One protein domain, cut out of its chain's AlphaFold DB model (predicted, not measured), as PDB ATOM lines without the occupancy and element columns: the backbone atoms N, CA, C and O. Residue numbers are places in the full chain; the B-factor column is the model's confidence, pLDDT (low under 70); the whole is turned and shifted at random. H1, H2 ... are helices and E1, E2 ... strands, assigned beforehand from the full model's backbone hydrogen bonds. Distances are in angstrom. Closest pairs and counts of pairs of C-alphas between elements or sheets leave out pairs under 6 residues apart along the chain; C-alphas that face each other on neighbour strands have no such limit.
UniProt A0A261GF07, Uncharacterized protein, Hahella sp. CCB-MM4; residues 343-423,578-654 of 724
ATOM      1  N   THR A 343     111.428  76.981 117.268       91.19
ATOM      2  CA  THR A 343     112.343  76.529 116.205       91.19
ATOM      3  C   THR A 343     113.801  76.444 116.652       91.19
ATOM      4  O   THR A 343     114.559  75.644 116.105       91.19
ATOM      5  N   GLY A 344     114.205  77.207 117.672       92.25
ATOM      6  CA  GLY A 344     115.608  77.313 118.079       92.25
ATOM      7  C   GLY A 344     116.437  78.156 117.112       92.25
ATOM      8  O   GLY A 344     117.630  77.911 116.970       92.25
ATOM      9  N   VAL A 345     115.809  79.111 116.423       93.56
ATOM     10  CA  VAL A 345     116.481  80.087 115.554       93.56
ATOM     11  C   VAL A 345     116.540  81.434 116.267       93.56
ATOM     12  O   VAL A 345     115.525  81.892 116.798       93.56
ATOM     13  N   SER A 346     117.711  82.073 116.292       91.25
ATOM     14  CA  SER A 346     117.861  83.411 116.873       91.25
ATOM     15  C   SER A 346     116.964  84.439 116.169       91.25
ATOM     16  O   SER A 346     116.814  84.430 114.946       91.25
ATOM     17  N   ASN A 347     116.355  85.351 116.932       89.00
ATOM     18  CA  ASN A 347     115.362  86.281 116.384       89.00
ATOM     19  C   ASN A 347     115.968  87.262 115.366       89.00
ATOM     20  O   ASN A 347     115.306  87.591 114.387       89.00
ATOM     21  N   HIS A 348     117.233  87.669 115.527       84.88
ATOM     22  CA  HIS A 348     117.902  88.579 114.585       84.88
ATOM     23  C   HIS A 348     118.112  87.957 113.194       84.88
ATOM     24  O   HIS A 348     118.048  88.662 112.188       84.88
ATOM     25  N   ILE A 349     118.281  86.631 113.113       91.00
ATOM     26  CA  ILE A 349     118.328  85.894 111.838       91.00
ATOM     27  C   ILE A 349     116.983  86.032 111.107       91.00
ATOM     28  O   ILE A 349     116.934  86.283 109.903       91.00
ATOM     29  N   MET A 350     115.875  85.939 111.847       92.44
ATOM     30  CA  MET A 350     114.519  86.071 111.299       92.44
ATOM     31  C   MET A 350     114.177  87.515 110.921       92.44
ATOM     32  O   MET A 350     113.478  87.747 109.936       92.44
ATOM     33  N   GLU A 351     114.688  88.492 111.666       90.25
ATOM     34  CA  GLU A 351     114.579  89.907 111.307       90.25
ATOM     35  C   GLU A 351     115.333  90.191 109.997       90.25
ATOM     36  O   GLU A 351     114.783  90.840 109.102       90.25
ATOM     37  N   SER A 352     116.548  89.650 109.846       90.38
ATOM     38  CA  SER A 352     117.371  89.799 108.632       90.38
ATOM     39  C   SER A 352     116.679  89.194 107.407       90.38
ATOM     40  O   SER A 352     116.587  89.830 106.353       90.38
ATOM     41  N   ARG A 353     116.055  88.019 107.571       94.50
ATOM     42  CA  ARG A 353     115.162  87.422 106.564       94.50
ATOM     43  C   ARG A 353     114.026  88.365 106.163       94.50
ATOM     44  O   ARG A 353     113.732  88.522 104.977       94.50
ATOM     45  N   ASP A 354     113.348  88.978 107.131       94.94
ATOM     46  CA  ASP A 354     112.201  89.849 106.855       94.94
ATOM     47  C   ASP A 354     112.619  91.119 106.098       94.94
ATOM     48  O   ASP A 354     111.906  91.553 105.183       94.94
ATOM     49  N   ARG A 355     113.801  91.671 106.407       92.44
ATOM     50  CA  ARG A 355     114.413  92.746 105.613       92.44
ATOM     51  C   ARG A 355     114.726  92.276 104.198       92.44
ATOM     52  O   ARG A 355     114.318  92.959 103.258       92.44
ATOM     53  N   MET A 356     115.380  91.125 104.037       94.50
ATOM     54  CA  MET A 356     115.686  90.549 102.725       94.50
ATOM     55  C   MET A 356     114.416  90.417 101.870       94.50
ATOM     56  O   MET A 356     114.376  90.878 100.729       94.50
ATOM     57  N   ILE A 357     113.325  89.883 102.432       97.25
ATOM     58  CA  ILE A 357     112.017  89.797 101.758       97.25
ATOM     59  C   ILE A 357     111.490  91.188 101.376       97.25
ATOM     60  O   ILE A 357     110.935  91.373 100.287       97.25
ATOM     61  N   GLY A 358     111.633  92.174 102.262       96.19
ATOM     62  CA  GLY A 358     111.287  93.566 101.982       96.19
ATOM     63  C   GLY A 358     112.090  94.154 100.820       96.19
ATOM     64  O   GLY A 358     111.533  94.890 100.003       96.19
ATOM     65  N   MET A 359     113.368  93.803 100.710       93.75
ATOM     66  CA  MET A 359     114.249  94.256  99.639       93.75
ATOM     67  C   MET A 359     113.910  93.590  98.297       93.75
ATOM     68  O   MET A 359     113.805  94.284  97.289       93.75
ATOM     69  N   LEU A 360     113.587  92.290  98.282       97.50
ATOM     70  CA  LEU A 360     113.096  91.599  97.078       97.50
ATOM     71  C   LEU A 360     111.798  92.219  96.537       97.50
ATOM     72  O   LEU A 360     111.626  92.365  95.327       97.50
ATOM     73  N   LYS A 361     110.884  92.630  97.425       98.12
ATOM     74  CA  LYS A 361     109.653  93.337  97.029       98.12
ATOM     75  C   LYS A 361     109.957  94.697  96.401       98.12
ATOM     76  O   LYS A 361     109.372  95.026  95.373       98.12
ATOM     77  N   GLN A 362     110.892  95.454  96.972       96.38
ATOM     78  CA  GLN A 362     111.326  96.733  96.402       96.38
ATOM     79  C   GLN A 362     112.022  96.539  95.047       96.38
ATOM     80  O   GLN A 362     111.704  97.246  94.092       96.38
ATOM     81  N   ALA A 363     112.877  95.521  94.918       96.44
ATOM     82  CA  ALA A 363     113.503  95.138  93.655       96.44
ATOM     83  C   ALA A 363     112.454  94.782  92.585       96.44
ATOM     84  O   ALA A 363     112.551  95.193  91.428       96.44
ATOM     85  N   PHE A 364     111.399  94.055  92.968       97.81
ATOM     86  CA  PHE A 364     110.280  93.748  92.081       97.81
ATOM     87  C   PHE A 364     109.519  95.006  91.638       97.81
ATOM     88  O   PHE A 364     109.170  95.137  90.461       97.81
ATOM     89  N   GLU A 365     109.270  95.946  92.551       97.12
ATOM     90  CA  GLU A 365     108.633  97.232  92.245       97.12
ATOM     91  C   GLU A 365     109.482  98.085  91.294       97.12
ATOM     92  O   GLU A 365     108.927  98.662  90.357       97.12
ATOM     93  N   ALA A 366     110.806  98.090  91.478       95.69
ATOM     94  CA  ALA A 366     111.781  98.852  90.696       95.69
ATOM     95  C   ALA A 366     112.082  98.283  89.293       95.69
ATOM     96  O   ALA A 366     112.867  98.885  88.553       95.69
ATOM     97  N   ASP A 367     111.460  97.158  88.912       94.75
ATOM     98  CA  ASP A 367     111.716  96.419  87.666       94.75
ATOM     99  C   ASP A 367     113.183  95.958  87.522       94.75
ATOM    100  O   ASP A 367     114.022  96.196  88.384       94.75
ATOM    101  N   ALA A 368     113.531  95.311  86.404       92.12
ATOM    102  CA  ALA A 368     114.915  94.957  86.066       92.12
ATOM    103  C   ALA A 368     115.747  96.194  85.651       92.12
ATOM    104  O   ALA A 368     116.419  96.203  84.613       92.12
ATOM    105  N   THR A 369     115.674  97.274  86.425       92.94
ATOM    106  CA  THR A 369     116.510  98.471  86.295       92.94
ATOM    107  C   THR A 369     117.814  98.297  87.076       92.94
ATOM    108  O   THR A 369     117.979  97.326  87.812       92.94
ATOM    109  N   THR A 370     118.754  99.232  86.931       88.44
ATOM    110  CA  THR A 370     119.973  99.259  87.759       88.44
ATOM    111  C   THR A 370     119.635  99.338  89.246       88.44
ATOM    112  O   THR A 370     120.253  98.645  90.044       88.44
ATOM    113  N   GLU A 371     118.601 100.098  89.610       88.94
ATOM    114  CA  GLU A 371     118.147 100.193  90.999       88.94
ATOM    115  C   GLU A 371     117.518  98.884  91.492       88.94
ATOM    116  O   GLU A 371     117.836  98.421  92.583       88.94
ATOM    117  N   GLY A 372     116.690  98.231  90.669       93.12
ATOM    118  CA  GLY A 372     116.133  96.923  91.020       93.12
ATOM    119  C   GLY A 372     117.198  95.831  91.161       93.12
ATOM    120  O   GLY A 372     117.096  94.990  92.048       93.12
ATOM    121  N   ARG A 373     118.261  95.869  90.344       93.31
ATOM    122  CA  ARG A 373     119.423  94.976  90.488       93.31
ATOM    123  C   ARG A 373     120.253  95.276  91.732       93.31
ATOM    124  O   ARG A 373     120.628  94.336  92.419       93.31
ATOM    125  N   ARG A 374     120.469  96.552  92.060       90.25
ATOM    126  CA  ARG A 374     121.129  96.959  93.307       90.25
ATOM    127  C   ARG A 374     120.372  96.432  94.530       90.25
ATOM    128  O   ARG A 374     120.979  95.866  95.426       90.25
ATOM    129  N   MET A 375     119.045  96.569  94.548       92.56
ATOM    130  CA  MET A 375     118.201  96.019  95.618       92.56
ATOM    131  C   MET A 375     118.240  94.486  95.657       92.56
ATOM    132  O   MET A 375     118.236  93.902  96.735       92.56
ATOM    133  N   LEU A 376     118.289  93.821  94.498       94.31
ATOM    134  CA  LEU A 376     118.468  92.370  94.444       94.31
ATOM    135  C   LEU A 376     119.792  91.948  95.096       94.31
ATOM    136  O   LEU A 376     119.767  91.015  95.883       94.31
ATOM    137  N   GLY A 377     120.892  92.656  94.819       88.62
ATOM    138  CA  GLY A 377     122.192  92.407  95.447       88.62
ATOM    139  C   GLY A 377     122.182  92.580  96.963       88.62
ATOM    140  O   GLY A 377     122.551  91.667  97.690       88.62
ATOM    141  N   ASP A 378     121.664  93.711  97.451       86.75
ATOM    142  CA  ASP A 378     121.483  93.960  98.896       86.75
ATOM    143  C   ASP A 378     120.709  92.804  99.559       86.75
ATOM    144  O   ASP A 378     121.141  92.251 100.568       86.75
ATOM    145  N   ALA A 379     119.621  92.349  98.922       91.69
ATOM    146  CA  ALA A 379     118.859  91.204  99.406       91.69
ATOM    147  C   ALA A 379     119.687  89.908  99.423       91.69
ATOM    148  O   ALA A 379     119.663  89.177 100.410       91.69
ATOM    149  N   THR A 380     120.382  89.584  98.329       90.38
ATOM    150  CA  THR A 380     121.111  88.315  98.202       90.38
ATOM    151  C   THR A 380     122.356  88.256  99.073       90.38
ATOM    152  O   THR A 380     122.678  87.168  99.534       90.38
ATOM    153  N   HIS A 381     122.971  89.392  99.409       87.19
ATOM    154  CA  HIS A 381     124.074  89.425 100.368       87.19
ATOM    155  C   HIS A 381     123.648  88.808 101.713       87.19
ATOM    156  O   HIS A 381     124.304  87.907 102.221       87.19
ATOM    157  N   THR A 382     122.468  89.151 102.244       89.25
ATOM    158  CA  THR A 382     121.967  88.545 103.497       89.25
ATOM    159  C   THR A 382     121.844  87.011 103.427       89.25
ATOM    160  O   THR A 382     121.954  86.338 104.451       89.25
ATOM    161  N   MET A 383     121.614  86.437 102.240       90.88
ATOM    162  CA  MET A 383     121.620  84.980 102.050       90.88
ATOM    163  C   MET A 383     123.030  84.395 102.095       90.88
ATOM    164  O   MET A 383     123.232  83.311 102.635       90.88
ATOM    165  N   GLU A 384     123.992  85.099 101.513       87.06
ATOM    166  CA  GLU A 384     125.394  84.691 101.487       87.06
ATOM    167  C   GLU A 384     125.955  84.655 102.919       87.06
ATOM    168  O   GLU A 384     126.508  83.635 103.344       87.06
ATOM    169  N   ASP A 385     125.665  85.683 103.721       86.50
ATOM    170  CA  ASP A 385     126.092  85.767 105.123       86.50
ATOM    171  C   ASP A 385     125.489  84.690 106.017       86.50
ATOM    172  O   ASP A 385     126.113  84.267 106.992       86.50
ATOM    173  N   LEU A 386     124.274  84.218 105.708       90.94
ATOM    174  CA  LEU A 386     123.673  83.117 106.457       90.94
ATOM    175  C   LEU A 386     124.593  81.892 106.428       90.94
ATOM    176  O   LEU A 386     124.743  81.223 107.447       90.94
ATOM    177  N   PHE A 387     125.228  81.596 105.295       89.44
ATOM    178  CA  PHE A 387     126.147  80.464 105.189       89.44
ATOM    179  C   PHE A 387     127.570  80.810 105.628       89.44
ATOM    180  O   PHE A 387     128.256  79.917 106.126       89.44
ATOM    181  N   ALA A 388     127.996  82.070 105.491       82.31
ATOM    182  CA  ALA A 388     129.350  82.510 105.825       82.31
ATOM    183  C   ALA A 388     129.569  82.794 107.323       82.31
ATOM    184  O   ALA A 388     130.646  82.506 107.838       82.31
ATOM    185  N   HIS A 389     128.556  83.298 108.036       84.81
ATOM    186  CA  HIS A 389     128.712  83.842 109.396       84.81
ATOM    187  C   HIS A 389     127.784  83.211 110.446       84.81
ATOM    188  O   HIS A 389     127.725  83.672 111.591       84.81
ATOM    189  N   SER A 390     127.070  82.136 110.097       89.69
ATOM    190  CA  SER A 390     126.268  81.352 111.046       89.69
ATOM    191  C   SER A 390     126.807  79.943 111.266       89.69
ATOM    192  O   SER A 390     127.634  79.449 110.497       89.69
ATOM    193  N   ASN A 391     126.296  79.273 112.301       91.19
ATOM    194  CA  ASN A 391     126.560  77.855 112.542       91.19
ATOM    195  C   ASN A 391     125.684  76.899 111.696       91.19
ATOM    196  O   ASN A 391     125.559  75.711 112.014       91.19
ATOM    197  N   PHE A 392     125.042  77.397 110.628       94.38
ATOM    198  CA  PHE A 392     124.158  76.610 109.762       94.38
ATOM    199  C   PHE A 392     124.864  75.381 109.177       94.38
ATOM    200  O   PHE A 392     124.297  74.283 109.173       94.38
ATOM    201  N   ILE A 393     126.091  75.556 108.679       92.75
ATOM    202  CA  ILE A 393     126.861  74.491 108.023       92.75
ATOM    203  C   ILE A 393     127.281  73.432 109.037       92.75
ATOM    204  O   ILE A 393     127.160  72.241 108.767       92.75
ATOM    205  N   GLU A 394     127.706  73.843 110.222       91.12
ATOM    206  CA  GLU A 394     128.167  72.962 111.284       91.12
ATOM    207  C   GLU A 394     127.045  72.050 111.777       91.12
ATOM    208  O   GLU A 394     127.226  70.833 111.880       91.12
ATOM    209  N   ILE A 395     125.856  72.617 112.019       93.56
ATOM    210  CA  ILE A 395     124.660  71.843 112.378       93.56
ATOM    211  C   ILE A 395     124.293  70.895 111.228       93.56
ATOM    212  O   ILE A 395     124.065  69.704 111.451       93.56
ATOM    213  N   SER A 396     124.286  71.398 109.992       94.19
ATOM    214  CA  SER A 396     123.936  70.630 108.794       94.19
ATOM    215  C   SER A 396     124.847  69.422 108.557       94.19
ATOM    216  O   SER A 396     124.371  68.303 108.349       94.19
ATOM    217  N   VAL A 397     126.165  69.634 108.612       93.06
ATOM    218  CA  VAL A 397     127.179  68.590 108.436       93.06
ATOM    219  C   VAL A 397     127.050  67.550 109.544       93.06
ATOM    220  O   VAL A 397     127.049  66.356 109.252       93.06
ATOM    221  N   ASN A 398     126.856  67.964 110.800       90.44
ATOM    222  CA  ASN A 398     126.620  67.019 111.893       90.44
ATOM    223  C   ASN A 398     125.360  66.178 111.697       90.44
ATOM    224  O   ASN A 398     125.398  64.961 111.895       90.44
ATOM    225  N   SER A 399     124.256  66.802 111.285       89.56
ATOM    226  CA  SER A 399     122.999  66.102 111.011       89.56
ATOM    227  C   SER A 399     123.204  65.009 109.948       89.56
ATOM    228  O   SER A 399     122.807  63.851 110.133       89.56
ATOM    229  N   GLU A 400     123.951  65.321 108.884       91.19
ATOM    230  CA  GLU A 400     124.296  64.375 107.817       91.19
ATOM    231  C   GLU A 400     125.264  63.262 108.275       91.19
ATOM    232  O   GLU A 400     125.071  62.081 107.954       91.19
ATOM    233  N   LEU A 401     126.277  63.584 109.083       89.31
ATOM    234  CA  LEU A 401     127.188  62.591 109.670       89.31
ATOM    235  C   LEU A 401     126.451  61.618 110.601       89.31
ATOM    236  O   LEU A 401     126.680  60.404 110.553       89.31
ATOM    237  N   SER A 402     125.514  62.122 111.406       86.75
ATOM    238  CA  SER A 402     124.618  61.298 112.221       86.75
ATOM    239  C   SER A 402     123.766  60.369 111.362       86.75
ATOM    240  O   SER A 402     123.705  59.163 111.619       86.75
ATOM    241  N   ARG A 403     123.155  60.897 110.295       84.81
ATOM    242  CA  ARG A 403     122.307  60.126 109.375       84.81
ATOM    243  C   ARG A 403     123.071  59.003 108.670       84.81
ATOM    244  O   ARG A 403     122.512  57.932 108.435       84.81
ATOM    245  N   THR A 404     124.343  59.231 108.350       84.56
ATOM    246  CA  THR A 404     125.228  58.246 107.702       84.56
ATOM    247  C   THR A 404     125.933  57.307 108.687       84.56
ATOM    248  O   THR A 404     126.672  56.418 108.264       84.56
ATOM    249  N   GLY A 405     125.677  57.448 109.993       81.25
ATOM    250  CA  GLY A 405     126.240  56.590 111.036       81.25
ATOM    251  C   GLY A 405     127.713  56.866 111.355       81.25
ATOM    252  O   GLY A 405     128.351  56.031 111.995       81.25
ATOM    253  N   LYS A 406     128.249  58.014 110.919       76.12
ATOM    254  CA  LYS A 406     129.612  58.477 111.225       76.12
ATOM    255  C   LYS A 406     129.707  59.192 112.584       76.12
ATOM    256  O   LYS A 406     130.802  59.301 113.124       76.12
ATOM    257  N   GLY A 407     128.565  59.570 113.170       72.06
ATOM    258  CA  GLY A 407     128.465  60.224 114.481       72.06
ATOM    259  C   GLY A 407     128.661  61.743 114.414       72.06
ATOM    260  O   GLY A 407     129.163  62.255 113.421       72.06
ATOM    261  N   ASN A 408     128.249  62.461 115.462       70.75
ATOM    262  CA  ASN A 408     128.429  63.915 115.555       70.75
ATOM    263  C   ASN A 408     129.868  64.223 115.958       70.75
ATOM    264  O   ASN A 408     130.209  64.103 117.136       70.75
ATOM    265  N   THR A 409     130.706  64.550 114.981       71.81
ATOM    266  CA  THR A 409     132.116  64.868 115.221       71.81
ATOM    267  C   THR A 409     132.414  66.351 115.107       71.81
ATOM    268  O   THR A 409     133.410  66.752 115.684       71.81
ATOM    269  N   VAL A 410     131.593  67.143 114.410       81.38
ATOM    270  CA  VAL A 410     131.809  68.585 114.186       81.38
ATOM    271  C   VAL A 410     131.331  69.388 115.396       81.38
ATOM    272  O   VAL A 410     130.347  69.004 116.029       81.38
ATOM    273  N   GLU A 411     131.989  70.495 115.737       77.50
ATOM    274  CA  GLU A 411     131.459  71.398 116.762       77.50
ATOM    275  C   GLU A 411     130.418  72.352 116.175       77.50
ATOM    276  O   GLU A 411     130.647  72.987 115.154       77.50
ATOM    277  N   THR A 412     129.249  72.442 116.815       83.94
ATOM    278  CA  THR A 412     128.140  73.284 116.314       83.94
ATOM    279  C   THR A 412     128.162  74.723 116.822       83.94
ATOM    280  O   THR A 412     127.296  75.506 116.439       83.94
ATOM    281  N   TRP A 413     129.110  75.065 117.702       77.81
ATOM    282  CA  TRP A 413     129.357  76.422 118.206       77.81
ATOM    283  C   TRP A 413     128.141  77.137 118.811       77.81
ATOM    284  O   TRP A 413     128.125  78.355 118.897       77.81
ATOM    285  N   GLY A 414     127.093  76.416 119.209       79.88
ATOM    286  CA  GLY A 414     125.863  77.014 119.718       79.88
ATOM    287  C   GLY A 414     125.404  76.370 121.024       79.88
ATOM    288  O   GLY A 414     125.552  75.155 121.195       79.88
ATOM    289  N   PRO A 415     124.798  77.143 121.944       82.56
ATOM    290  CA  PRO A 415     124.202  76.589 123.151       82.56
ATOM    291  C   PRO A 415     123.082  75.612 122.819       82.56
ATOM    292  O   PRO A 415     122.314  75.811 121.876       82.56
ATOM    293  N   GLN A 416     122.926  74.593 123.662       87.38
ATOM    294  CA  GLN A 416     121.720  73.775 123.645       87.38
ATOM    295  C   GLN A 416     120.543  74.578 124.204       87.38
ATOM    296  O   GLN A 416     120.566  75.038 125.347       87.38
ATOM    297  N   VAL A 417     119.489  74.707 123.405       88.38
ATOM    298  CA  VAL A 417     118.243  75.375 123.775       88.38
ATOM    299  C   VAL A 417     117.086  74.387 123.785       88.38
ATOM    300  O   VAL A 417     117.012  73.459 122.977       88.38
ATOM    301  N   SER A 418     116.163  74.583 124.724       89.50
ATOM    302  CA  SER A 418     114.929  73.802 124.790       89.50
ATOM    303  C   SER A 418     113.871  74.417 123.884       89.50
ATOM    304  O   SER A 418     113.474  75.565 124.083       89.50
ATOM    305  N   VAL A 419     113.385  73.625 122.930       88.88
ATOM    306  CA  VAL A 419     112.350  74.016 121.968       88.88
ATOM    307  C   VAL A 419     111.148  73.072 122.018       88.88
ATOM    308  O   VAL A 419     111.165  72.021 122.672       88.88
ATOM    309  N   ASN A 420     110.088  73.420 121.291       77.06
ATOM    310  CA  ASN A 420     108.925  72.556 121.085       77.06
ATOM    311  C   ASN A 420     109.306  71.287 120.298       77.06
ATOM    312  O   ASN A 420     109.161  71.231 119.084       77.06
ATOM    313  N   GLY A 421     109.769  70.244 120.989       74.12
ATOM    314  CA  GLY A 421     110.158  68.977 120.358       74.12
ATOM    315  C   GLY A 421     111.431  68.345 120.917       74.12
ATOM    316  O   GLY A 421     111.716  67.197 120.593       74.12
ATOM    317  N   GLY A 422     112.160  69.045 121.790       86.12
ATOM    318  CA  GLY A 422     113.372  68.533 122.423       86.12
ATOM    319  C   GLY A 422     114.394  69.634 122.674       86.12
ATOM    320  O   GLY A 422     114.073  70.817 122.604       86.12
ATOM    321  N   ASN A 423     115.624  69.224 122.965       88.75
ATOM    322  CA  ASN A 423     116.766  70.130 122.976       88.75
ATOM    323  C   ASN A 423     117.480  70.043 121.626       88.75
ATOM    324  O   ASN A 423     117.557  68.955 121.050       88.75
ATOM    325  N   ASP A 578     141.260  79.677 104.253       48.12
ATOM    326  CA  ASP A 578     141.823  78.773 105.250       48.12
ATOM    327  C   ASP A 578     140.750  78.082 106.116       48.12
ATOM    328  O   ASP A 578     140.988  76.986 106.654       48.12
ATOM    329  N   HIS A 579     139.536  78.643 106.182       60.81
ATOM    330  CA  HIS A 579     138.441  78.046 106.928       60.81
ATOM    331  C   HIS A 579     137.968  76.746 106.262       60.81
ATOM    332  O   HIS A 579     137.678  76.659 105.069       60.81
ATOM    333  N   HIS A 580     137.814  75.687 107.052       69.94
ATOM    334  CA  HIS A 580     137.595  74.334 106.524       69.94
ATOM    335  C   HIS A 580     136.248  74.137 105.817       69.94
ATOM    336  O   HIS A 580     136.091  73.196 105.038       69.94
ATOM    337  N   PHE A 581     135.286  75.019 106.088       74.44
ATOM    338  CA  PHE A 581     133.986  75.071 105.418       74.44
ATOM    339  C   PHE A 581     133.857  76.196 104.383       74.44
ATOM    340  O   PHE A 581     132.759  76.377 103.866       74.44
ATOM    341  N   HIS A 582     134.933  76.920 104.049       71.38
ATOM    342  CA  HIS A 582     134.898  78.032 103.089       71.38
ATOM    343  C   HIS A 582     134.247  77.638 101.754       71.38
ATOM    344  O   HIS A 582     133.252  78.227 101.334       71.38
ATOM    345  N   SER A 583     134.731  76.556 101.134       71.12
ATOM    346  CA  SER A 583     134.191  76.058  99.861       71.12
ATOM    347  C   SER A 583     132.722  75.641  99.956       71.12
ATOM    348  O   SER A 583     131.935  75.958  99.071       71.12
ATOM    349  N   LEU A 584     132.324  74.993 101.055       77.94
ATOM    350  CA  LEU A 584     130.929  74.609 101.283       77.94
ATOM    351  C   LEU A 584     130.022  75.832 101.490       77.94
ATOM    352  O   LEU A 584     128.873  75.821 101.051       77.94
ATOM    353  N   GLY A 585     130.532  76.883 102.136       79.19
ATOM    354  CA  GLY A 585     129.851  78.170 102.273       79.19
ATOM    355  C   GLY A 585     129.593  78.825 100.921       79.19
ATOM    356  O   GLY A 585     128.455  79.201 100.640       79.19
ATOM    357  N   ILE A 586     130.608  78.866 100.052       73.12
ATOM    358  CA  ILE A 586     130.475  79.365  98.676       73.12
ATOM    359  C   ILE A 586     129.469  78.529  97.880       73.12
ATOM    360  O   ILE A 586     128.605  79.102  97.213       73.12
ATOM    361  N   ASP A 587     129.532  77.198  97.962       75.88
ATOM    362  CA  ASP A 587     128.620  76.307  97.233       75.88
ATOM    363  C   ASP A 587     127.157  76.526  97.656       75.88
ATOM    364  O   ASP A 587     126.264  76.653  96.808       75.88
ATOM    365  N   LEU A 588     126.895  76.609  98.966       82.94
ATOM    366  CA  LEU A 588     125.552  76.842  99.507       82.94
ATOM    367  C   LEU A 588     125.044  78.255  99.205       82.94
ATOM    368  O   LEU A 588     123.896  78.398  98.777       82.94
ATOM    369  N   GLY A 589     125.892  79.275  99.363       83.38
ATOM    370  CA  GLY A 589     125.569  80.659  99.014       83.38
ATOM    371  C   GLY A 589     125.245  80.803  97.529       83.38
ATOM    372  O   GLY A 589     124.189  81.319  97.172       83.38
ATOM    373  N   THR A 590     126.085  80.244  96.652       77.56
ATOM    374  CA  THR A 590     125.870  80.248  95.196       77.56
ATOM    375  C   THR A 590     124.569  79.563  94.820       77.56
ATOM    376  O   THR A 590     123.780  80.112  94.047       77.56
ATOM    377  N   MET A 591     124.309  78.383  95.382       86.38
ATOM    378  CA  MET A 591     123.080  77.636  95.137       86.38
ATOM    379  C   MET A 591     121.842  78.431  95.572       86.38
ATOM    380  O   MET A 591     120.933  78.635  94.763       86.38
ATOM    381  N   ALA A 592     121.817  78.934  96.808       90.38
ATOM    382  CA  ALA A 592     120.659  79.634  97.353       90.38
ATOM    383  C   ALA A 592     120.397  80.965  96.634       90.38
ATOM    384  O   ALA A 592     119.259  81.257  96.248       90.38
ATOM    385  N   THR A 593     121.455  81.742  96.391       89.44
ATOM    386  CA  THR A 593     121.377  83.003  95.653       89.44
ATOM    387  C   THR A 593     120.910  82.761  94.221       89.44
ATOM    388  O   THR A 593     119.996  83.448  93.769       89.44
ATOM    389  N   THR A 594     121.424  81.738  93.529       86.31
ATOM    390  CA  THR A 594     120.964  81.379  92.174       86.31
ATOM    391  C   THR A 594     119.471  81.080  92.151       86.31
ATOM    392  O   THR A 594     118.746  81.639  91.328       86.31
ATOM    393  N   GLU A 595     118.978  80.263  93.086       91.25
ATOM    394  CA  GLU A 595     117.556  79.936  93.139       91.25
ATOM    395  C   GLU A 595     116.680  81.195  93.310       91.25
ATOM    396  O   GLU A 595     115.612  81.295  92.694       91.25
ATOM    397  N   ILE A 596     117.100  82.161  94.125       94.69
ATOM    398  CA  ILE A 596     116.350  83.404  94.375       94.69
ATOM    399  C   ILE A 596     116.427  84.346  93.176       94.69
ATOM    400  O   ILE A 596     115.398  84.861  92.725       94.69
ATOM    401  N   VAL A 597     117.631  84.536  92.641       92.31
ATOM    402  CA  VAL A 597     117.910  85.383  91.483       92.31
ATOM    403  C   VAL A 597     117.134  84.896  90.254       92.31
ATOM    404  O   VAL A 597     116.508  85.712  89.574       92.31
ATOM    405  N   ASP A 598     117.063  83.583  90.023       93.00
ATOM    406  CA  ASP A 598     116.261  82.970  88.956       93.00
ATOM    407  C   ASP A 598     114.772  83.322  89.074       93.00
ATOM    408  O   ASP A 598     114.136  83.749  88.102       93.00
ATOM    409  N   SER A 599     114.199  83.173  90.273       96.00
ATOM    410  CA  SER A 599     112.788  83.490  90.520       96.00
ATOM    411  C   SER A 599     112.504  84.988  90.373       96.00
ATOM    412  O   SER A 599     111.481  85.363  89.797       96.00
ATOM    413  N   MET A 600     113.420  85.854  90.813       97.06
ATOM    414  CA  MET A 600     113.306  87.304  90.629       97.06
ATOM    415  C   MET A 600     113.398  87.717  89.163       97.06
ATOM    416  O   MET A 600     112.582  88.513  88.689       97.06
ATOM    417  N   LYS A 601     114.329  87.130  88.409       94.69
ATOM    418  CA  LYS A 601     114.425  87.338  86.967       94.69
ATOM    419  C   LYS A 601     113.136  86.917  86.265       94.69
ATOM    420  O   LYS A 601     112.613  87.673  85.446       94.69
ATOM    421  N   GLN A 602     112.601  85.742  86.594       96.06
ATOM    422  CA  GLN A 602     111.331  85.272  86.047       96.06
ATOM    423  C   GLN A 602     110.186  86.242  86.368       96.06
ATOM    424  O   GLN A 602     109.364  86.533  85.496       96.06
ATOM    425  N   ALA A 603     110.147  86.772  87.594       97.56
ATOM    426  CA  ALA A 603     109.157  87.757  88.006       97.56
ATOM    427  C   ALA A 603     109.235  89.032  87.150       97.56
ATOM    428  O   ALA A 603     108.211  89.496  86.643       97.56
ATOM    429  N   TRP A 604     110.439  89.562  86.913       97.12
ATOM    430  CA  TRP A 604     110.640  90.715  86.034       97.12
ATOM    431  C   TRP A 604     110.283  90.428  84.571       97.12
ATOM    432  O   TRP A 604     109.627  91.255  83.938       97.12
ATOM    433  N   ASP A 605     110.650  89.260  84.036       95.38
ATOM    434  CA  ASP A 605     110.339  88.882  82.652       95.38
ATOM    435  C   ASP A 605     108.823  88.787  82.416       95.38
ATOM    436  O   ASP A 605     108.317  89.279  81.404       95.38
ATOM    437  N   LEU A 606     108.082  88.188  83.354       97.69
ATOM    438  CA  LEU A 606     106.619  88.086  83.293       97.69
ATOM    439  C   LEU A 606     105.956  89.459  83.440       97.69
ATOM    440  O   LEU A 606     105.038  89.791  82.683       97.69
ATOM    441  N   LYS A 607     106.477  90.301  84.340       97.06
ATOM    442  CA  LYS A 607     106.015  91.684  84.520       97.06
ATOM    443  C   LYS A 607     106.194  92.494  83.234       97.06
ATOM    444  O   LYS A 607     105.255  93.155  82.791       97.06
ATOM    445  N   ALA A 608     107.348  92.373  82.576       95.50
ATOM    446  CA  ALA A 608     107.636  93.028  81.298       95.50
ATOM    447  C   ALA A 608     106.730  92.540  80.148       95.50
ATOM    448  O   ALA A 608     106.432  93.300  79.227       95.50
ATOM    449  N   GLN A 609     106.250  91.295  80.213       96.81
ATOM    450  CA  GLN A 609     105.276  90.727  79.270       96.81
ATOM    451  C   GLN A 609     103.823  91.142  79.567       96.81
ATOM    452  O   GLN A 609     102.925  90.841  78.779       96.81
ATOM    453  N   GLY A 610     103.578  91.844  80.677       97.00
ATOM    454  CA  GLY A 610     102.244  92.236  81.134       97.00
ATOM    455  C   GLY A 610     101.491  91.145  81.903       97.00
ATOM    456  O   GLY A 610     100.317  91.341  82.224       97.00
ATOM    457  N   ASP A 611     102.136  90.018  82.223       97.62
ATOM    458  CA  ASP A 611     101.577  88.967  83.076       97.62
ATOM    459  C   ASP A 611     101.862  89.264  84.553       97.62
ATOM    460  O   ASP A 611     102.757  88.694  85.176       97.62
ATOM    461  N   MET A 612     101.080  90.181  85.125       97.56
ATOM    462  CA  MET A 612     101.214  90.548  86.538       97.56
ATOM    463  C   MET A 612     100.926  89.381  87.489       97.56
ATOM    464  O   MET A 612     101.557  89.288  88.537       97.56
ATOM    465  N   GLN A 613     100.007  88.478  87.133       97.81
ATOM    466  CA  GLN A 613      99.667  87.343  87.992       97.81
ATOM    467  C   GLN A 613     100.820  86.334  88.048       97.81
ATOM    468  O   GLN A 613     101.171  85.861  89.129       97.81
ATOM    469  N   GLY A 614     101.423  86.020  86.898       98.12
ATOM    470  CA  GLY A 614     102.623  85.193  86.831       98.12
ATOM    471  C   GLY A 614     103.818  85.852  87.520       98.12
ATOM    472  O   GLY A 614     104.551  85.182  88.246       98.12
ATOM    473  N   ALA A 615     103.980  87.166  87.356       97.94
ATOM    474  CA  ALA A 615     105.048  87.931  87.988       97.94
ATOM    475  C   ALA A 615     104.970  87.891  89.526       97.94
ATOM    476  O   ALA A 615     105.958  87.576  90.187       97.94
ATOM    477  N   GLU A 616     103.788  88.140  90.098       98.25
ATOM    478  CA  GLU A 616     103.557  88.038  91.546       98.25
ATOM    479  C   GLU A 616     103.747  86.604  92.058       98.25
ATOM    480  O   GLU A 616     104.277  86.398  93.149       98.25
ATOM    481  N   ALA A 617     103.355  85.596  91.273       98.31
ATOM    482  CA  ALA A 617     103.595  84.200  91.623       98.31
ATOM    483  C   ALA A 617     105.098  83.869  91.676       98.31
ATOM    484  O   ALA A 617     105.533  83.212  92.619       98.31
ATOM    485  N   ALA A 618     105.894  84.351  90.717       98.06
ATOM    486  CA  ALA A 618     107.344  84.156  90.701       98.06
ATOM    487  C   ALA A 618     108.058  84.913  91.841       98.06
ATOM    488  O   ALA A 618     108.960  84.360  92.467       98.06
ATOM    489  N   LEU A 619     107.607  86.127  92.192       98.38
ATOM    490  CA  LEU A 619     108.090  86.831  93.388       98.38
ATOM    491  C   LEU A 619     107.796  86.031  94.666       98.38
ATOM    492  O   LEU A 619     108.675  85.867  95.508       98.38
ATOM    493  N   ASN A 620     106.577  85.504  94.812       98.19
ATOM    494  CA  ASN A 620     106.233  84.678  95.970       98.19
ATOM    495  C   ASN A 620     107.077  83.396  96.027       98.19
ATOM    496  O   ASN A 620     107.471  82.999  97.114       98.19
ATOM    497  N   GLN A 621     107.445  82.805  94.885       97.44
ATOM    498  CA  GLN A 621     108.395  81.686  94.855       97.44
ATOM    499  C   GLN A 621     109.792  82.082  95.352       97.44
ATOM    500  O   GLN A 621     110.411  81.302  96.072       97.44
ATOM    501  N   ALA A 622     110.287  83.279  95.011       96.75
ATOM    502  CA  ALA A 622     111.546  83.785  95.566       96.75
ATOM    503  C   ALA A 622     111.456  83.943  97.096       96.75
ATOM    504  O   ALA A 622     112.359  83.536  97.819       96.75
ATOM    505  N   ILE A 623     110.335  84.471  97.597       98.00
ATOM    506  CA  ILE A 623     110.079  84.628  99.038       98.00
ATOM    507  C   ILE A 623     109.976  83.266  99.740       98.00
ATOM    508  O   ILE A 623     110.537  83.089 100.819       98.00
ATOM    509  N   ASP A 624     109.295  82.292  99.139       96.00
ATOM    510  CA  ASP A 624     109.178  80.935  99.679       96.00
ATOM    511  C   ASP A 624     110.546  80.242  99.752       96.00
ATOM    512  O   ASP A 624     110.830  79.561 100.737       96.00
ATOM    513  N   LYS A 625     111.424  80.468  98.762       94.81
ATOM    514  CA  LYS A 625     112.823  80.010  98.792       94.81
ATOM    515  C   LYS A 625     113.594  80.631  99.951       94.81
ATOM    516  O   LYS A 625     114.162  79.888 100.743       94.81
ATOM    517  N   VAL A 626     113.540  81.957 100.118       95.44
ATOM    518  CA  VAL A 626     114.145  82.648 101.276       95.44
ATOM    519  C   VAL A 626     113.655  82.035 102.590       95.44
ATOM    520  O   VAL A 626     114.461  81.641 103.429       95.44
ATOM    521  N   ASN A 627     112.341  81.866 102.749       94.44
ATOM    522  CA  ASN A 627     111.769  81.231 103.937       94.44
ATOM    523  C   ASN A 627     112.228  79.780 104.128       94.44
ATOM    524  O   ASN A 627     112.288  79.329 105.262       94.44
ATOM    525  N   GLY A 628     112.527  79.052 103.050       93.00
ATOM    526  CA  GLY A 628     113.039  77.684 103.096       93.00
ATOM    527  C   GLY A 628     114.520  77.571 103.468       93.00
ATOM    528  O   GLY A 628     114.937  76.495 103.890       93.00
ATOM    529  N   PHE A 629     115.301  78.647 103.324       94.00
ATOM    530  CA  PHE A 629     116.701  78.709 103.759       94.00
ATOM    531  C   PHE A 629     116.834  79.227 105.198       94.00
ATOM    532  O   PHE A 629     117.618  78.687 105.971       94.00
ATOM    533  N   PHE A 630     116.021  80.213 105.593       94.00
ATOM    534  CA  PHE A 630     115.997  80.777 106.951       94.00
ATOM    535  C   PHE A 630     115.179  79.913 107.928       94.00
ATOM    536  O   PHE A 630     114.190  80.352 108.521       94.00
ATOM    537  N   VAL A 631     115.600  78.658 108.079       93.25
ATOM    538  CA  VAL A 631     115.046  77.668 109.011       93.25
ATOM    539  C   VAL A 631     116.171  76.990 109.778       93.25
ATOM    540  O   VAL A 631     117.314  76.957 109.328       93.25
ATOM    541  N   HIS A 632     115.841  76.403 110.928       94.19
ATOM    542  CA  HIS A 632     116.792  75.548 111.625       94.19
ATOM    543  C   HIS A 632     117.204  74.374 110.709       94.19
ATOM    544  O   HIS A 632     116.309  73.727 110.159       94.19
ATOM    545  N   PRO A 633     118.504  74.044 110.558       93.12
ATOM    546  CA  PRO A 633     118.949  73.002 109.631       93.12
ATOM    547  C   PRO A 633     118.283  71.637 109.840       93.12
ATOM    548  O   PRO A 633     117.883  71.003 108.871       93.12
ATOM    549  N   ASP A 634     118.063  71.224 111.093       89.12
ATOM    550  CA  ASP A 634     117.350  69.969 111.406       89.12
ATOM    551  C   ASP A 634     115.871  69.947 110.976       89.12
ATOM    552  O   ASP A 634     115.281  68.873 110.855       89.12
ATOM    553  N   ASP A 635     115.262  71.114 110.755       89.56
ATOM    554  CA  ASP A 635     113.888  71.232 110.258       89.56
ATOM    555  C   ASP A 635     113.851  71.504 108.743       89.56
ATOM    556  O   ASP A 635     112.768  71.568 108.147       89.56
ATOM    557  N   SER A 636     115.016  71.674 108.106       86.88
ATOM    558  CA  SER A 636     115.098  71.950 106.679       86.88
ATOM    559  C   SER A 636     114.509  70.792 105.881       86.88
ATOM    560  O   SER A 636     114.802  69.615 106.085       86.88
ATOM    561  N   THR A 637     113.648  71.137 104.930       83.88
ATOM    562  CA  THR A 637     113.116  70.189 103.940       83.88
ATOM    563  C   THR A 637     113.667  70.471 102.545       83.88
ATOM    564  O   THR A 637     113.235  69.849 101.571       83.88
ATOM    565  N   ASN A 638     114.630  71.393 102.439       87.31
ATOM    566  CA  ASN A 638     115.221  71.786 101.173       87.31
ATOM    567  C   ASN A 638     116.145  70.670 100.657       87.31
ATOM    568  O   ASN A 638     117.249  70.446 101.156       87.31
ATOM    569  N   ALA A 639     115.672  69.956  99.633       86.69
ATOM    570  CA  ALA A 639     116.398  68.842  99.038       86.69
ATOM    571  C   ALA A 639     117.717  69.269  98.373       86.69
ATOM    572  O   ALA A 639     118.650  68.469  98.357       86.69
ATOM    573  N   THR A 640     117.807  70.500  97.854       86.25
ATOM    574  CA  THR A 640     119.031  71.030  97.237       86.25
ATOM    575  C   THR A 640     120.109  71.249  98.294       86.25
ATOM    576  O   THR A 640     121.220  70.751  98.135       86.25
ATOM    577  N   VAL A 641     119.759  71.885  99.419       89.44
ATOM    578  CA  VAL A 641     120.660  72.055 100.578       89.44
ATOM    579  C   VAL A 641     121.185  70.693 101.034       89.44
ATOM    580  O   VAL A 641     122.393  70.478 101.098       89.44
ATOM    581  N   HIS A 642     120.282  69.731 101.258       89.44
ATOM    582  CA  HIS A 642     120.670  68.379 101.662       89.44
ATOM    583  C   HIS A 642     121.584  67.685 100.649       89.44
ATOM    584  O   HIS A 642     122.490  66.964 101.063       89.44
ATOM    585  N   ALA A 643     121.358  67.873  99.347       88.50
ATOM    586  CA  ALA A 643     122.189  67.282  98.305       88.50
ATOM    587  C   ALA A 643     123.615  67.847  98.331       88.50
ATOM    588  O   ALA A 643     124.551  67.054  98.371       88.50
ATOM    589  N   VAL A 644     123.767  69.176  98.399       86.88
ATOM    590  CA  VAL A 644     125.077  69.849  98.471       86.88
ATOM    591  C   VAL A 644     125.862  69.376  99.698       86.88
ATOM    592  O   VAL A 644     126.997  68.923  99.569       86.88
ATOM    593  N   ILE A 645     125.235  69.372 100.880       91.56
ATOM    594  CA  ILE A 645     125.880  68.898 102.116       91.56
ATOM    595  C   ILE A 645     126.238  67.412 102.017       91.56
ATOM    596  O   ILE A 645     127.347  67.021 102.368       91.56
ATOM    597  N   SER A 646     125.320  66.569 101.532       90.81
ATOM    598  CA  SER A 646     125.559  65.123 101.422       90.81
ATOM    599  C   SER A 646     126.698  64.808 100.456       90.81
ATOM    600  O   SER A 646     127.518  63.939 100.745       90.81
ATOM    601  N   GLU A 647     126.762  65.502  99.318       87.25
ATOM    602  CA  GLU A 647     127.837  65.358  98.339       87.25
ATOM    603  C   GLU A 647     129.177  65.806  98.928       87.25
ATOM    604  O   GLU A 647     130.155  65.056  98.867       87.25
ATOM    605  N   TRP A 648     129.201  66.964  99.593       87.44
ATOM    606  CA  TRP A 648     130.401  67.483 100.236       87.44
ATOM    607  C   TRP A 648     130.906  66.550 101.348       87.44
ATOM    608  O   TRP A 648     132.094  66.232 101.387       87.44
ATOM    609  N   VAL A 649     130.014  66.026 102.199       89.06
ATOM    610  CA  VAL A 649     130.346  65.080 103.285       89.06
ATOM    611  C   VAL A 649     130.776  63.703 102.760       89.06
ATOM    612  O   VAL A 649     131.548  62.985 103.409       89.06
ATOM    613  N   ALA A 650     130.262  63.289 101.601       86.12
ATOM    614  CA  ALA A 650     130.629  62.027 100.970       86.12
ATOM    615  C   ALA A 650     131.978  62.093 100.238       86.12
ATOM    616  O   ALA A 650     132.599  61.041 100.049       86.12
ATOM    617  N   ASN A 651     132.438  63.285  99.842       80.75
ATOM    618  CA  ASN A 651     133.697  63.463  99.128       80.75
ATOM    619  C   ASN A 651     134.906  63.157 100.042       80.75
ATOM    620  O   ASN A 651     135.137  63.869 101.023       80.75
ATOM    621  N   PRO A 652     135.738  62.143  99.719       75.88
ATOM    622  CA  PRO A 652     136.903  61.793 100.527       75.88
ATOM    623  C   PRO A 652     137.917  62.931 100.708       75.88
ATOM    624  O   PRO A 652     138.579  62.961 101.745       75.88
ATOM    625  N   GLN A 653     138.016  63.869  99.756       72.62
ATOM    626  CA  GLN A 653     138.910  65.034  99.846       72.62
ATOM    627  C   GLN A 653     138.548  65.958 101.020       72.62
ATOM    628  O   GLN A 653     139.426  66.592 101.599       72.62
ATOM    629  N   ASN A 654     137.281  65.953 101.445       76.44
ATOM    630  CA  ASN A 654     136.782  66.783 102.540       76.44
ATOM    631  C   ASN A 654     136.905  66.108 103.914       76.44
ATOM    632  O   ASN A 654     136.600  66.724 104.933       76.44
TER     633      ASN A 654
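What this domain is: This is residues 343 to 423 and 578 to 654 of the 724 residues of an uncharacterized protein of Hahella sp. CCB-MM4 (UniProt A0A261GF07). Two helical hairpins, H1 with H2 and H4 with H5, stand side by side as a four-helix up-and-down bundle that makes the long body of the domain. At one end of this body the shorter helices H3 and H6 cross each other, and beyond H3 a long loop leads to the small strand E1, the element whose centre is farthest from the mean of the C-alphas, at 22.4 A. The printed part has 158 residues with six named helices and one named strand, in the order H1 H2 H3 E1 H4 H5 H6. The class is mostly helix. The whole is compact, with a radius of gyration of the C-alphas of 17.1 A and spans of 53 by 36 by 27 A.

Where its parts are: H1, residues 347 to 365, begins at C-alpha 347 (115.362, 86.281, 116.384) and is 27.3 A long. H2, residues 370 to 389, is 28.0 A long, and H3, residues 392 to 403, follows. E1 is residues 416 to 419. After the cut come H4, residues 582 to 608, the longest helix at 38.0 A, and H5, residues 612 to 629, at 26.0 A. H6, residues 639 to 650, ends at C-alpha 650 (130.629, 62.027, 100.970).

How they stand to each other: H1, H2, H4 and H5 form the bundle, up and down, each running against the one before it. In the hairpin of H1 and H2 the closest C-alphas, of Ala 363 and Gly 372, are 4.1 A apart, at a shallow tilt of 21 degrees. H2 touches H4 at Glu 384 and Gly 589, C-alphas 4.7 A apart, opposite ways. In the hairpin of H4 and H5 the closest C-alphas, of Ala 603 and Ala 615, are 4.1 A apart, at a shallow tilt of 15 degrees. H1 touches H5, closest at C-alphas 357 and 623, 6.2 A apart. H4 is the hub, touching four helices. With residues 584 to 588 alone it touches H6, closest at C-alphas 588 and 641, 6.9 A. H3 touches H6, closest at C-alphas 397 and 645, 6.5 A, only just about perpendicular at 71 degrees. E1 pairs with no named strand; its residues 418 to 419 pair with residues 422 to 423, antiparallel. Every O i to N i+4 pair is within hydrogen-bond range in H1, H3, H4, H5 and H6; in H2 13 of 16 are.

The domain as a whole: The two farthest C-alphas, of Gly 407 and Gly 610, are 53.1 A apart. Residues 424 to 577 are not printed, and C-alphas 423 and 578 are 31.9 A apart across this cut. The link from H3 to E1, residues 404 to 415, is long. Residues 578 to 580 have pLDDT under 70; the mean of the printed part is 88.9.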